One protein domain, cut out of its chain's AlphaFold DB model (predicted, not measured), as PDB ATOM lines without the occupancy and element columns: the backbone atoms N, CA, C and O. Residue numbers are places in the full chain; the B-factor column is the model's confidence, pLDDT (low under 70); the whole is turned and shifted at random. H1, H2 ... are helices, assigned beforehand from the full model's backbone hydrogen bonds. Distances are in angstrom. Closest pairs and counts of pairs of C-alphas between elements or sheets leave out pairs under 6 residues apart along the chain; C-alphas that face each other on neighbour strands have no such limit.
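Overview. This is residues 73 to 167 of the 260 residues of an uncharacterized protein of Melampsora larici-populina (strain 98AG31 / pathotype 3-4-7) (UniProt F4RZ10). Look for a flat, open V with an empty middle: long H3 makes one leg, H4, H5 and then H6 the other, and beyond the first residues of H3 a hook of H2 and H1 folds back. The printed part has 95 residues, with six named helices, H1 to H6 in chain order: all helix. It is extended, radius of gyration of the C-alphas 20.1 A, spanning 57 by 50 by 20 A.

Along the chain. Find H3, residues 105 to 124, 28.3 A long, from C-alpha 105 at (47.257, 29.676, 14.887) to C-alpha 124 at (28.384, 32.429, 35.748). Before it find H1, residues 73 to 88, 22.2 A, and H2, 94 to 102; after it H4, 130 to 137, H5, 139 to 146, and H6, 151 to 161.

Arrangement. H3 and H4 only just touch, with 3 pairs of C-alphas within 8 A, only at the corner, through Leu 124 of H3 alone, 5.5 A from Arg 133 between C-alphas, the closest. H1 touches H2 with residues 81 to 88 alone; the closest C-alphas, Ala 88 and Phe 97, are 6.7 A apart. H6 is apart from the other helices. Every O i to N i+4 pair is within hydrogen-bond range in H1, H2, H3, H4 and H6; in H5, 2 of 4.

Size, cuts and confidence. The printed part has no cut, and its links are tight. pLDDT is under 70 at residues 100 to 109 and 149 to 165.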
ATOM      1  N   LEU A  73      62.390  55.201  22.929       89.31
ATOM      2  CA  LEU A  73      62.365  54.166  21.895       89.31
ATOM      3  C   LEU A  73      62.503  52.762  22.490       89.31
ATOM      4  O   LEU A  73      61.749  51.861  22.119       89.31
ATOM      5  N   LEU A  74      63.405  52.583  23.457       90.50
ATOM      6  CA  LEU A  74      63.588  51.315  24.161       90.50
ATOM      7  C   LEU A  74      62.360  50.955  25.004       90.50
ATOM      8  O   LEU A  74      61.934  49.801  25.011       90.50
ATOM      9  N   ALA A  75      61.758  51.930  25.688       88.44
ATOM     10  CA  ALA A  75      60.540  51.714  26.464       88.44
ATOM     11  C   ALA A  75      59.374  51.238  25.580       88.44
ATOM     12  O   ALA A  75      58.631  50.328  25.959       88.44
ATOM     13  N   ILE A  76      59.231  51.820  24.384       93.12
ATOM     14  CA  ILE A  76      58.224  51.402  23.405       93.12
ATOM     15  C   ILE A  76      58.526  49.997  22.875       93.12
ATOM     16  O   ILE A  76      57.612  49.175  22.851       93.12
ATOM     17  N   ASP A  77      59.774  49.675  22.517       91.25
ATOM     18  CA  ASP A  77      60.135  48.332  22.030       91.25
ATOM     19  C   ASP A  77      59.890  47.251  23.095       91.25
ATOM     20  O   ASP A  77      59.283  46.215  22.820       91.25
ATOM     21  N   LEU A  78      60.258  47.517  24.353       90.81
ATOM     22  CA  LEU A  78      59.968  46.620  25.475       90.81
ATOM     23  C   LEU A  78      58.465  46.423  25.673       90.81
ATOM     24  O   LEU A  78      58.016  45.305  25.928       90.81
ATOM     25  N   ARG A  79      57.675  47.490  25.534       90.75
ATOM     26  CA  ARG A  79      56.217  47.411  25.643       90.75
ATOM     27  C   ARG A  79      55.604  46.632  24.484       90.75
ATOM     28  O   ARG A  79      54.703  45.831  24.718       90.75
ATOM     29  N   ILE A  80      56.098  46.817  23.263       89.62
ATOM     30  CA  ILE A  80      55.681  46.033  22.094       89.62
ATOM     31  C   ILE A  80      56.019  44.559  22.321       89.62
ATOM     32  O   ILE A  80      55.133  43.717  22.214       89.62
ATOM     33  N   ARG A  81      57.243  44.242  22.752       86.50
ATOM     34  CA  ARG A  81      57.664  42.863  23.039       86.50
ATOM     35  C   ARG A  81      56.871  42.226  24.184       86.50
ATOM     36  O   ARG A  81      56.573  41.032  24.144       86.50
ATOM     37  N   LEU A  82      56.483  43.006  25.195       89.06
ATOM     38  CA  LEU A  82      55.576  42.562  26.255       89.06
ATOM     39  C   LEU A  82      54.194  42.218  25.687       89.06
ATOM     40  O   LEU A  82      53.659  41.159  25.999       89.06
ATOM     41  N   LEU A  83      53.631  43.077  24.834       87.00
ATOM     42  CA  LEU A  83      52.342  42.825  24.186       87.00
ATOM     43  C   LEU A  83      52.399  41.595  23.270       87.00
ATOM     44  O   LEU A  83      51.501  40.756  23.323       87.00
ATOM     45  N   GLU A  84      53.474  41.433  22.499       85.44
ATOM     46  CA  GLU A  84      53.727  40.223  21.711       85.44
ATOM     47  C   GLU A  84      53.766  38.978  22.609       85.44
ATOM     48  O   GLU A  84      53.154  37.956  22.288       85.44
ATOM     49  N   THR A  85      54.411  39.089  23.775       83.88
ATOM     50  CA  THR A  85      54.515  38.005  24.759       83.88
ATOM     51  C   THR A  85      53.168  37.657  25.393       83.88
ATOM     52  O   THR A  85      52.863  36.482  25.586       83.88
ATOM     53  N   ILE A  86      52.333  38.651  25.696       81.44
ATOM     54  CA  ILE A  86      50.989  38.436  26.253       81.44
ATOM     55  C   ILE A  86      50.090  37.733  25.228       81.44
ATOM     56  O   ILE A  86      49.328  36.833  25.578       81.44
ATOM     57  N   ILE A  87      50.191  38.122  23.956       79.31
ATOM     58  CA  ILE A  87      49.317  37.617  22.895       79.31
ATOM     59  C   ILE A  87      49.756  36.227  22.410       79.31
ATOM     60  O   ILE A  87      48.911  35.353  22.208       79.31
ATOM     61  N   ALA A  88      51.058  36.001  22.212       75.50
ATOM     62  CA  ALA A  88      51.587  34.784  21.585       75.50
ATOM     63  C   ALA A  88      52.451  33.901  22.509       75.50
ATOM     64  O   ALA A  88      52.931  32.848  22.071       75.50
ATOM     65  N   GLY A  89      52.640  34.292  23.773       75.94
ATOM     66  CA  GLY A  89      53.589  33.665  24.700       75.94
ATOM     67  C   GLY A  89      55.029  34.130  24.463       75.94
ATOM     68  O   GLY A  89      55.279  34.976  23.612       75.94
ATOM     69  N   SER A  90      56.009  33.582  25.189       75.62
ATOM     70  CA  SER A  90      57.416  33.953  24.980       75.62
ATOM     71  C   SER A  90      57.880  33.547  23.576       75.62
ATOM     72  O   SER A  90      57.952  32.364  23.227       75.62
ATOM     73  N   VAL A  91      58.176  34.548  22.747       76.56
ATOM     74  CA  VAL A  91      58.705  34.355  21.396       76.56
ATOM     75  C   VAL A  91      60.073  35.020  21.297       76.56
ATOM     76  O   VAL A  91      60.269  36.138  21.757       76.56
ATOM     77  N   SER A  92      61.033  34.316  20.698       76.31
ATOM     78  CA  SER A  92      62.430  34.753  20.618       76.31
ATOM     79  C   SER A  92      62.676  35.910  19.636       76.31
ATOM     80  O   SER A  92      63.767  36.470  19.640       76.31
ATOM     81  N   SER A  93      61.710  36.240  18.767       79.38
ATOM     82  CA  SER A  93      61.807  37.304  17.752       79.38
ATOM     83  C   SER A  93      60.420  37.729  17.242       79.38
ATOM     84  O   SER A  93      59.502  36.904  17.198       79.38
ATOM     85  N   SER A  94      60.290  38.983  16.793       75.56
ATOM     86  CA  SER A  94      59.056  39.528  16.201       75.56
ATOM     87  C   SER A  94      58.665  38.818  14.888       75.56
ATOM     88  O   SER A  94      57.486  38.581  14.632       75.56
ATOM     89  N   ASP A  95      59.626  38.315  14.102       78.44
ATOM     90  CA  ASP A  95      59.318  37.522  12.894       78.44
ATOM     91  C   ASP A  95      58.634  36.190  13.242       78.44
ATOM     92  O   ASP A  95      57.699  35.735  12.576       78.44
ATOM     93  N   ALA A  96      59.060  35.572  14.347       74.31
ATOM     94  CA  ALA A  96      58.439  34.360  14.865       74.31
ATOM     95  C   ALA A  96      57.059  34.647  15.488       74.31
ATOM     96  O   ALA A  96      56.188  33.773  15.467       74.31
ATOM     97  N   PHE A  97      56.830  35.867  15.993       76.25
ATOM     98  CA  PHE A  97      55.504  36.330  16.405       76.25
ATOM     99  C   PHE A  97      54.580  36.448  15.190       76.25
ATOM    100  O   PHE A  97      53.488  35.881  15.207       76.25
ATOM    101  N   GLN A  98      55.029  37.079  14.102       76.00
ATOM    102  CA  GLN A  98      54.238  37.193  12.873       76.00
ATOM    103  C   GLN A  98      53.927  35.833  12.239       76.00
ATOM    104  O   GLN A  98      52.814  35.627  11.766       76.00
ATOM    105  N   ALA A  99      54.845  34.865  12.290       73.69
ATOM    106  CA  ALA A  99      54.572  33.510  11.810       73.69
ATOM    107  C   ALA A  99      53.480  32.791  12.634       73.69
ATOM    108  O   ALA A  99      52.659  32.058  12.076       73.69
ATOM    109  N   ARG A 100      53.434  33.020  13.955       69.56
ATOM    110  CA  ARG A 100      52.419  32.442  14.859       69.56
ATOM    111  C   ARG A 100      51.082  33.176  14.794       69.56
ATOM    112  O   ARG A 100      50.032  32.547  14.747       69.56
ATOM    113  N   VAL A 101      51.098  34.503  14.772       68.44
ATOM    114  CA  VAL A 101      49.884  35.332  14.784       68.44
ATOM    115  C   VAL A 101      49.296  35.519  13.384       68.44
ATOM    116  O   VAL A 101      48.080  35.634  13.241       68.44
ATOM    117  N   GLY A 102      50.127  35.504  12.341       65.00
ATOM    118  CA  GLY A 102      49.719  35.593  10.936       65.00
ATOM    119  C   GLY A 102      49.342  34.252  10.296       65.00
ATOM    120  O   GLY A 102      48.709  34.241   9.243       65.00
ATOM    121  N   GLY A 103      49.696  33.124  10.921       64.75
ATOM    122  CA  GLY A 103      49.387  31.776  10.434       64.75
ATOM    123  C   GLY A 103      48.057  31.193  10.943       64.75
ATOM    124  O   GLY A 103      47.258  31.847  11.613       64.75
ATOM    125  N   SER A 104      47.843  29.899  10.668       58.59
ATOM    126  CA  SER A 104      46.678  29.092  11.100       58.59
ATOM    127  C   SER A 104      46.388  29.144  12.617       58.59
ATOM    128  O   SER A 104      45.269  28.867  13.052       58.59
ATOM    129  N   ASP A 105      47.363  29.550  13.432       58.56
ATOM    130  CA  ASP A 105      47.257  29.676  14.887       58.56
ATOM    131  C   ASP A 105      46.401  30.866  15.358       58.56
ATOM    132  O   ASP A 105      45.885  30.833  16.478       58.56
ATOM    133  N   ARG A 106      46.114  31.859  14.502       62.69
ATOM    134  CA  ARG A 106      45.157  32.937  14.825       62.69
ATOM    135  C   ARG A 106      43.752  32.393  15.109       62.69
ATOM    136  O   ARG A 106      43.066  32.859  16.018       62.69
ATOM    137  N   GLN A 107      43.355  31.342  14.384       61.56
ATOM    138  CA  GLN A 107      42.104  30.619  14.635       61.56
ATOM    139  C   GLN A 107      42.139  29.866  15.974       61.56
ATOM    140  O   GLN A 107      41.108  29.724  16.628       61.56
ATOM    141  N   LYS A 108      43.319  29.434  16.436       68.06
ATOM    142  CA  LYS A 108      43.481  28.744  17.725       68.06
ATOM    143  C   LYS A 108      43.358  29.697  18.912       68.06
ATOM    144  O   LYS A 108      42.825  29.295  19.939       68.06
ATOM    145  N   PHE A 109      43.797  30.952  18.788       68.75
ATOM    146  CA  PHE A 109      43.555  31.954  19.833       68.75
ATOM    147  C   PHE A 109      42.071  32.319  19.917       68.75
ATOM    148  O   PHE A 109      41.499  32.261  21.001       68.75
ATOM    149  N   GLY A 110      41.431  32.604  18.776       72.06
ATOM    150  CA  GLY A 110      39.997  32.908  18.729       72.06
ATOM    151  C   GLY A 110      39.143  31.783  19.322       72.06
ATOM    152  O   GLY A 110      38.323  32.031  20.198       72.06
ATOM    153  N   THR A 111      39.413  30.530  18.943       75.56
ATOM    154  CA  THR A 111      38.699  29.363  19.493       75.56
ATOM    155  C   THR A 111      39.010  29.105  20.970       75.56
ATOM    156  O   THR A 111      38.121  28.694  21.715       75.56
ATOM    157  N   ARG A 112      40.236  29.371  21.446       77.25
ATOM    158  CA  ARG A 112      40.571  29.295  22.881       77.25
ATOM    159  C   ARG A 112      39.856  30.372  23.685       77.25
ATOM    160  O   ARG A 112      39.275  30.038  24.712       77.25
ATOM    161  N   ALA A 113      39.864  31.617  23.217       81.88
ATOM    162  CA  ALA A 113      39.148  32.717  23.854       81.88
ATOM    163  C   ALA A 113      37.647  32.419  23.902       81.88
ATOM    164  O   ALA A 113      37.045  32.501  24.965       81.88
ATOM    165  N   GLU A 114      37.065  31.946  22.800       85.81
ATOM    166  CA  GLU A 114      35.665  31.523  22.750       85.81
ATOM    167  C   GLU A 114      35.378  30.366  23.721       85.81
ATOM    168  O   GLU A 114      34.361  30.369  24.408       85.81
ATOM    169  N   THR A 115      36.288  29.396  23.842       86.69
ATOM    170  CA  THR A 115      36.156  28.293  24.809       86.69
ATOM    171  C   THR A 115      36.217  28.798  26.251       86.69
ATOM    172  O   THR A 115      35.470  28.317  27.098       86.69
ATOM    173  N   VAL A 116      37.095  29.759  26.549       86.75
ATOM    174  CA  VAL A 116      37.198  30.378  27.878       86.75
ATOM    175  C   VAL A 116      35.950  31.195  28.186       86.75
ATOM    176  O   VAL A 116      35.394  31.042  29.266       86.75
ATOM    177  N   VAL A 117      35.460  31.987  27.230       88.94
ATOM    178  CA  VAL A 117      34.222  32.762  27.366       88.94
ATOM    179  C   VAL A 117      33.032  31.834  27.595       88.94
ATOM    180  O   VAL A 117      32.253  32.081  28.507       88.94
ATOM    181  N   LYS A 118      32.917  30.729  26.847       91.44
ATOM    182  CA  LYS A 118      31.861  29.724  27.059       91.44
ATOM    183  C   LYS A 118      31.932  29.116  28.455       91.44
ATOM    184  O   LYS A 118      30.938  29.135  29.165       91.44
ATOM    185  N   LYS A 119      33.116  28.670  28.887       89.94
ATOM    186  CA  LYS A 119      33.314  28.125  30.240       89.94
ATOM    187  C   LYS A 119      32.997  29.144  31.331       89.94
ATOM    188  O   LYS A 119      32.398  28.786  32.336       89.94
ATOM    189  N   LEU A 120      33.400  30.400  31.144       87.69
ATOM    190  CA  LEU A 120      33.082  31.479  32.070       87.69
ATOM    191  C   LEU A 120      31.569  31.693  32.132       87.69
ATOM    192  O   LEU A 120      31.018  31.773  33.223       87.69
ATOM    193  N   ASN A 121      30.895  31.708  30.984       89.69
ATOM    194  CA  ASN A 121      29.450  31.872  30.915       89.69
ATOM    195  C   ASN A 121      28.709  30.701  31.582       89.69
ATOM    196  O   ASN A 121      27.772  30.917  32.344       89.69
ATOM    197  N   ASP A 122      29.179  29.467  31.384       92.00
ATOM    198  CA  ASP A 122      28.638  28.272  32.040       92.00
ATOM    199  C   ASP A 122      28.791  28.343  33.572       92.00
ATOM    200  O   ASP A 122      27.873  27.988  34.314       92.00
ATOM    201  N   VAL A 123      29.933  28.839  34.064       88.88
ATOM    202  CA  VAL A 123      30.190  29.030  35.502       88.88
ATOM    203  C   VAL A 123      29.353  30.176  36.075       88.88
ATOM    204  O   VAL A 123      28.826  30.048  37.180       88.88
ATOM    205  N   LEU A 124      29.192  31.277  35.337       88.25
ATOM    206  CA  LEU A 124      28.384  32.429  35.748       88.25
ATOM    207  C   LEU A 124      26.886  32.103  35.790       88.25
ATOM    208  O   LEU A 124      26.175  32.600  36.660       88.25
ATOM    209  N   HIS A 125      26.409  31.245  34.888       87.44
ATOM    210  CA  HIS A 125      25.023  30.778  34.860       87.44
ATOM    211  C   HIS A 125      24.753  29.579  35.781       87.44
ATOM    212  O   HIS A 125      23.613  29.115  35.878       87.44
ATOM    213  N   ALA A 126      25.763  29.082  36.499       89.38
ATOM    214  CA  ALA A 126      25.555  28.069  37.520       89.38
ATOM    215  C   ALA A 126      24.734  28.644  38.694       89.38
ATOM    216  O   ALA A 126      25.005  29.733  39.193       89.38
ATOM    217  N   LYS A 127      23.750  27.870  39.176       79.06
ATOM    218  CA  LYS A 127      22.690  28.269  40.135       79.06
ATOM    219  C   LYS A 127      23.169  28.885  41.469       79.06
ATOM    220  O   LYS A 127      22.351  29.378  42.233       79.06
ATOM    221  N   HIS A 128      24.459  28.810  41.781       79.25
ATOM    222  CA  HIS A 128      25.057  29.271  43.038       79.25
ATOM    223  C   HIS A 128      25.940  30.524  42.883       79.25
ATOM    224  O   HIS A 128      26.462  31.008  43.882       79.25
ATOM    225  N   ASN A 129      26.084  31.079  41.672       84.25
ATOM    226  CA  ASN A 129      27.046  32.152  41.376       84.25
ATOM    227  C   ASN A 129      26.397  33.510  41.057       84.25
ATOM    228  O   ASN A 129      26.971  34.330  40.342       84.25
ATOM    229  N   ASP A 130      25.222  33.792  41.625       87.62
ATOM    230  CA  ASP A 130      24.497  35.050  41.392       87.62
ATOM    231  C   ASP A 130      25.295  36.294  41.793       87.62
ATOM    232  O   ASP A 130      25.229  37.320  41.118       87.62
ATOM    233  N   VAL A 131      26.084  36.195  42.864       88.00
ATOM    234  CA  VAL A 131      26.939  37.289  43.346       88.00
ATOM    235  C   VAL A 131      28.071  37.570  42.361       88.00
ATOM    236  O   VAL A 131      28.302  38.722  42.008       88.00
ATOM    237  N   VAL A 132      28.735  36.523  41.867       88.12
ATOM    238  CA  VAL A 132      29.836  36.648  40.897       88.12
ATOM    239  C   VAL A 132      29.317  37.200  39.571       88.12
ATOM    240  O   VAL A 132      29.959  38.050  38.965       88.12
ATOM    241  N   ARG A 133      28.120  36.786  39.147       90.38
ATOM    242  CA  ARG A 133      27.448  37.345  37.971       90.38
ATOM    243  C   ARG A 133      27.186  38.844  38.111       90.38
ATOM    244  O   ARG A 133      27.623  39.592  37.247       90.38
ATOM    245  N   ARG A 134      26.562  39.288  39.208       88.44
ATOM    246  CA  ARG A 134      26.332  40.724  39.464       88.44
ATOM    247  C   ARG A 134      27.637  41.518  39.547       88.44
ATOM    248  O   ARG A 134      27.699  42.658  39.097       88.44
ATOM    249  N   PHE A 135      28.679  40.902  40.103       89.44
ATOM    250  CA  PHE A 135      30.011  41.488  40.189       89.44
ATOM    251  C   PHE A 135      30.645  41.698  38.806       89.44
ATOM    252  O   PHE A 135      31.159  42.780  38.533       89.44
ATOM    253  N   VAL A 136      30.565  40.697  37.923       90.31
ATOM    254  CA  VAL A 136      31.056  40.778  36.534       90.31
ATOM    255  C   VAL A 136      30.209  41.731  35.687       90.31
ATOM    256  O   VAL A 136      30.760  42.478  34.887       90.31
ATOM    257  N   GLU A 137      28.887  41.758  35.879       90.75
ATOM    258  CA  GLU A 137      27.988  42.726  35.226       90.75
ATOM    259  C   GLU A 137      28.331  44.174  35.605       90.75
ATOM    260  O   GLU A 137      28.168  45.078  34.793       90.75
ATOM    261  N   SER A 138      28.848  44.379  36.819       92.38
ATOM    262  CA  SER A 138      29.255  45.688  37.341       92.38
ATOM    263  C   SER A 138      30.778  45.858  37.345       92.38
ATOM    264  O   SER A 138      31.313  46.512  38.238       92.38
ATOM    265  N   TYR A 139      31.493  45.248  36.390       89.75
ATOM    266  CA  TYR A 139      32.961  45.250  36.383       89.75
ATOM    267  C   TYR A 139      33.545  46.664  36.448       89.75
ATOM    268  O   TYR A 139      34.431  46.897  37.257       89.75
ATOM    269  N   ASP A 140      32.993  47.617  35.695       87.94
ATOM    270  CA  ASP A 140      33.481  49.004  35.674       87.94
ATOM    271  C   ASP A 140      33.358  49.702  37.038       87.94
ATOM    272  O   ASP A 140      34.196  50.523  37.398       87.94
ATOM    273  N   LEU A 141      32.338  49.348  37.829       88.06
ATOM    274  CA  LEU A 141      32.149  49.870  39.185       88.06
ATOM    275  C   LEU A 141      33.073  49.174  40.195       88.06
ATOM    276  O   LEU A 141      33.501  49.776  41.176       88.06
ATOM    277  N   ASN A 142      33.363  47.896  39.958       84.75
ATOM    278  CA  ASN A 142      34.177  47.058  40.834       84.75
ATOM    279  C   ASN A 142      35.672  47.081  40.481       84.75
ATOM    280  O   ASN A 142      36.480  46.536  41.233       84.75
ATOM    281  N   GLU A 143      36.045  47.694  39.360       85.38
ATOM    282  CA  GLU A 143      37.420  47.802  38.873       85.38
ATOM    283  C   GLU A 143      38.382  48.338  39.948       85.38
ATOM    284  O   GLU A 143      39.400  47.677  40.196       85.38
ATOM    285  N   PRO A 144      38.031  49.394  40.715       82.81
ATOM    286  CA  PRO A 144      38.923  49.920  41.747       82.81
ATOM    287  C   PRO A 144      39.178  48.933  42.894       82.81
ATOM    288  O   PRO A 144      40.210  49.007  43.555       82.81
ATOM    289  N   LEU A 145      38.258  47.990  43.133       79.88
ATOM    290  CA  LEU A 145      38.380  46.965  44.178       79.88
ATOM    291  C   LEU A 145      39.262  45.786  43.744       79.88
ATOM    292  O   LEU A 145      39.765  45.043  44.587       79.88
ATOM    293  N   LEU A 146      39.428  45.590  42.434       81.69
ATOM    294  CA  LEU A 146      40.261  44.533  41.856       81.69
ATOM    295  C   LEU A 146      41.708  44.978  41.655       81.69
ATOM    296  O   LEU A 146      42.611  44.141  41.545       81.69
ATOM    297  N   HIS A 147      41.939  46.285  41.632       79.62
ATOM    298  CA  HIS A 147      43.268  46.855  41.607       79.62
ATOM    299  C   HIS A 147      43.898  46.798  42.995       79.62
ATOM    300  O   HIS A 147      43.709  47.670  43.836       79.62
ATOM    301  N   ILE A 148      44.705  45.755  43.219       70.88
ATOM    302  CA  ILE A 148      45.657  45.748  44.331       70.88
ATOM    303  C   ILE A 148      46.578  46.951  44.107       70.88
ATOM    304  O   ILE A 148      47.256  46.997  43.074       70.88
ATOM    305  N   PRO A 149      46.610  47.925  45.030       65.38
ATOM    306  CA  PRO A 149      47.432  49.102  44.854       65.38
ATOM    307  C   PRO A 149      48.882  48.674  44.661       65.38
ATOM    308  O   PRO A 149      49.453  47.967  45.495       65.38
ATOM    309  N   ASN A 150      49.483  49.074  43.544       65.12
ATOM    310  CA  ASN A 150      50.905  48.853  43.352       65.12
ATOM    311  C   ASN A 150      51.636  49.666  44.441       65.12
ATOM    312  O   ASN A 150      51.456  50.888  44.485       65.12
ATOM    313  N   PRO A 151      52.443  49.040  45.317       60.28
ATOM    314  CA  PRO A 151      53.087  49.736  46.435       60.28
ATOM    315  C   PRO A 151      53.977  50.899  45.969       60.28
ATOM    316  O   PRO A 151      54.161  51.873  46.694       60.28
ATOM    317  N   ILE A 152      54.461  50.850  44.723       59.84
ATOM    318  CA  ILE A 152      55.239  51.925  44.093       59.84
ATOM    319  C   ILE A 152      54.357  53.148  43.781       59.84
ATOM    320  O   ILE A 152      54.785  54.286  43.963       59.84
ATOM    321  N   TYR A 153      53.106  52.932  43.362       55.97
ATOM    322  CA  TYR A 153      52.148  54.010  43.091       55.97
ATOM    323  C   TYR A 153      51.606  54.639  44.377       55.97
ATOM    324  O   TYR A 153      51.430  55.851  44.421       55.97
ATOM    325  N   GLN A 154      51.408  53.854  45.441       54.84
ATOM    326  CA  GLN A 154      50.989  54.388  46.743       54.84
ATOM    327  C   GLN A 154      52.050  55.289  47.375       54.84
ATOM    328  O   GLN A 154      51.715  56.283  48.011       54.84
ATOM    329  N   GLN A 155      53.334  54.984  47.179       53.84
ATOM    330  CA  GLN A 155      54.414  55.835  47.671       53.84
ATOM    331  C   GLN A 155      54.540  57.134  46.860       53.84
ATOM    332  O   GLN A 155      54.818  58.184  47.433       53.84
ATOM    333  N   ALA A 156      54.274  57.092  45.550       55.44
ATOM    334  CA  ALA A 156      54.195  58.293  44.720       55.44
ATOM    335  C   ALA A 156      52.957  59.149  45.048       55.44
ATOM    336  O   ALA A 156      53.053  60.373  45.074       55.44
ATOM    337  N   GLN A 157      51.816  58.521  45.352       53.34
ATOM    338  CA  GLN A 157      50.598  59.230  45.746       53.34
ATOM    339  C   GLN A 157      50.659  59.768  47.175       53.34
ATOM    340  O   GLN A 157      50.250  60.899  47.376       53.34
ATOM    341  N   SER A 158      51.269  59.084  48.150       51.94
ATOM    342  CA  SER A 158      51.359  59.628  49.518       51.94
ATOM    343  C   SER A 158      52.280  60.853  49.632       51.94
ATOM    344  O   SER A 158      52.113  61.683  50.527       51.94
ATOM    345  N   ILE A 159      53.220  61.013  48.690       55.31
ATOM    346  CA  ILE A 159      54.042  62.226  48.551       55.31
ATOM    347  C   ILE A 159      53.237  63.368  47.902       55.31
ATOM    348  O   ILE A 159      53.473  64.530  48.220       55.31
ATOM    349  N   LEU A 160      52.252  63.052  47.055       52.25
ATOM    350  CA  LEU A 160      51.396  64.017  46.352       52.25
ATOM    351  C   LEU A 160      50.137  64.403  47.166       52.25
ATOM    352  O   LEU A 160      49.662  65.532  47.085       52.25
ATOM    353  N   GLU A 161      49.647  63.506  48.023       55.34
ATOM    354  CA  GLU A 161      48.471  63.694  48.888       55.34
ATOM    355  C   GLU A 161      48.735  64.611  50.086       55.34
ATOM    356  O   GLU A 161      47.798  65.172  50.654       55.34
ATOM    357  N   LYS A 162      50.003  64.846  50.454       52.53
ATOM    358  CA  LYS A 162      50.337  65.794  51.530       52.53
ATOM    359  C   LYS A 162      50.031  67.254  51.159       52.53
ATOM    360  O   LYS A 162      49.801  68.055  52.064       52.53
ATOM    361  N   ASP A 163      49.950  67.562  49.860       50.41
ATOM    362  CA  ASP A 163      49.537  68.867  49.321       50.41
ATOM    363  C   ASP A 163      48.123  68.868  48.714       50.41
ATOM    364  O   ASP A 163      47.582  69.934  48.408       50.41
ATOM    365  N   GLN A 164      47.457  67.714  48.617       57.25
ATOM    366  CA  GLN A 164      46.079  67.619  48.132       57.25
ATOM    367  C   GLN A 164      45.084  67.913  49.265       57.25
ATOM    368  O   GLN A 164      44.220  67.122  49.635       57.25
ATOM    369  N   ARG A 165      45.184  69.125  49.826       62.62
ATOM    370  CA  ARG A 165      44.042  69.757  50.487       62.62
ATOM    371  C   ARG A 165      42.943  69.832  49.430       62.62
ATOM    372  O   ARG A 165      43.029  70.697  48.566       62.62
ATOM    373  N   LEU A 166      41.959  68.930  49.505       72.38
ATOM    374  CA  LEU A 166      40.759  68.924  48.657       72.38
ATOM    375  C   LEU A 166      40.350  70.364  48.326       72.38
ATOM    376  O   LEU A 166      40.272  71.217  49.227       72.38
ATOM    377  N   THR A 167      40.140  70.647  47.044       81.38
ATOM    378  CA  THR A 167      39.722  71.973  46.591       81.38
ATOM    379  C   THR A 167      38.417  72.360  47.290       81.38
ATOM    380  O   THR A 167      37.634  71.506  47.710       81.38
TER     381      THR A 167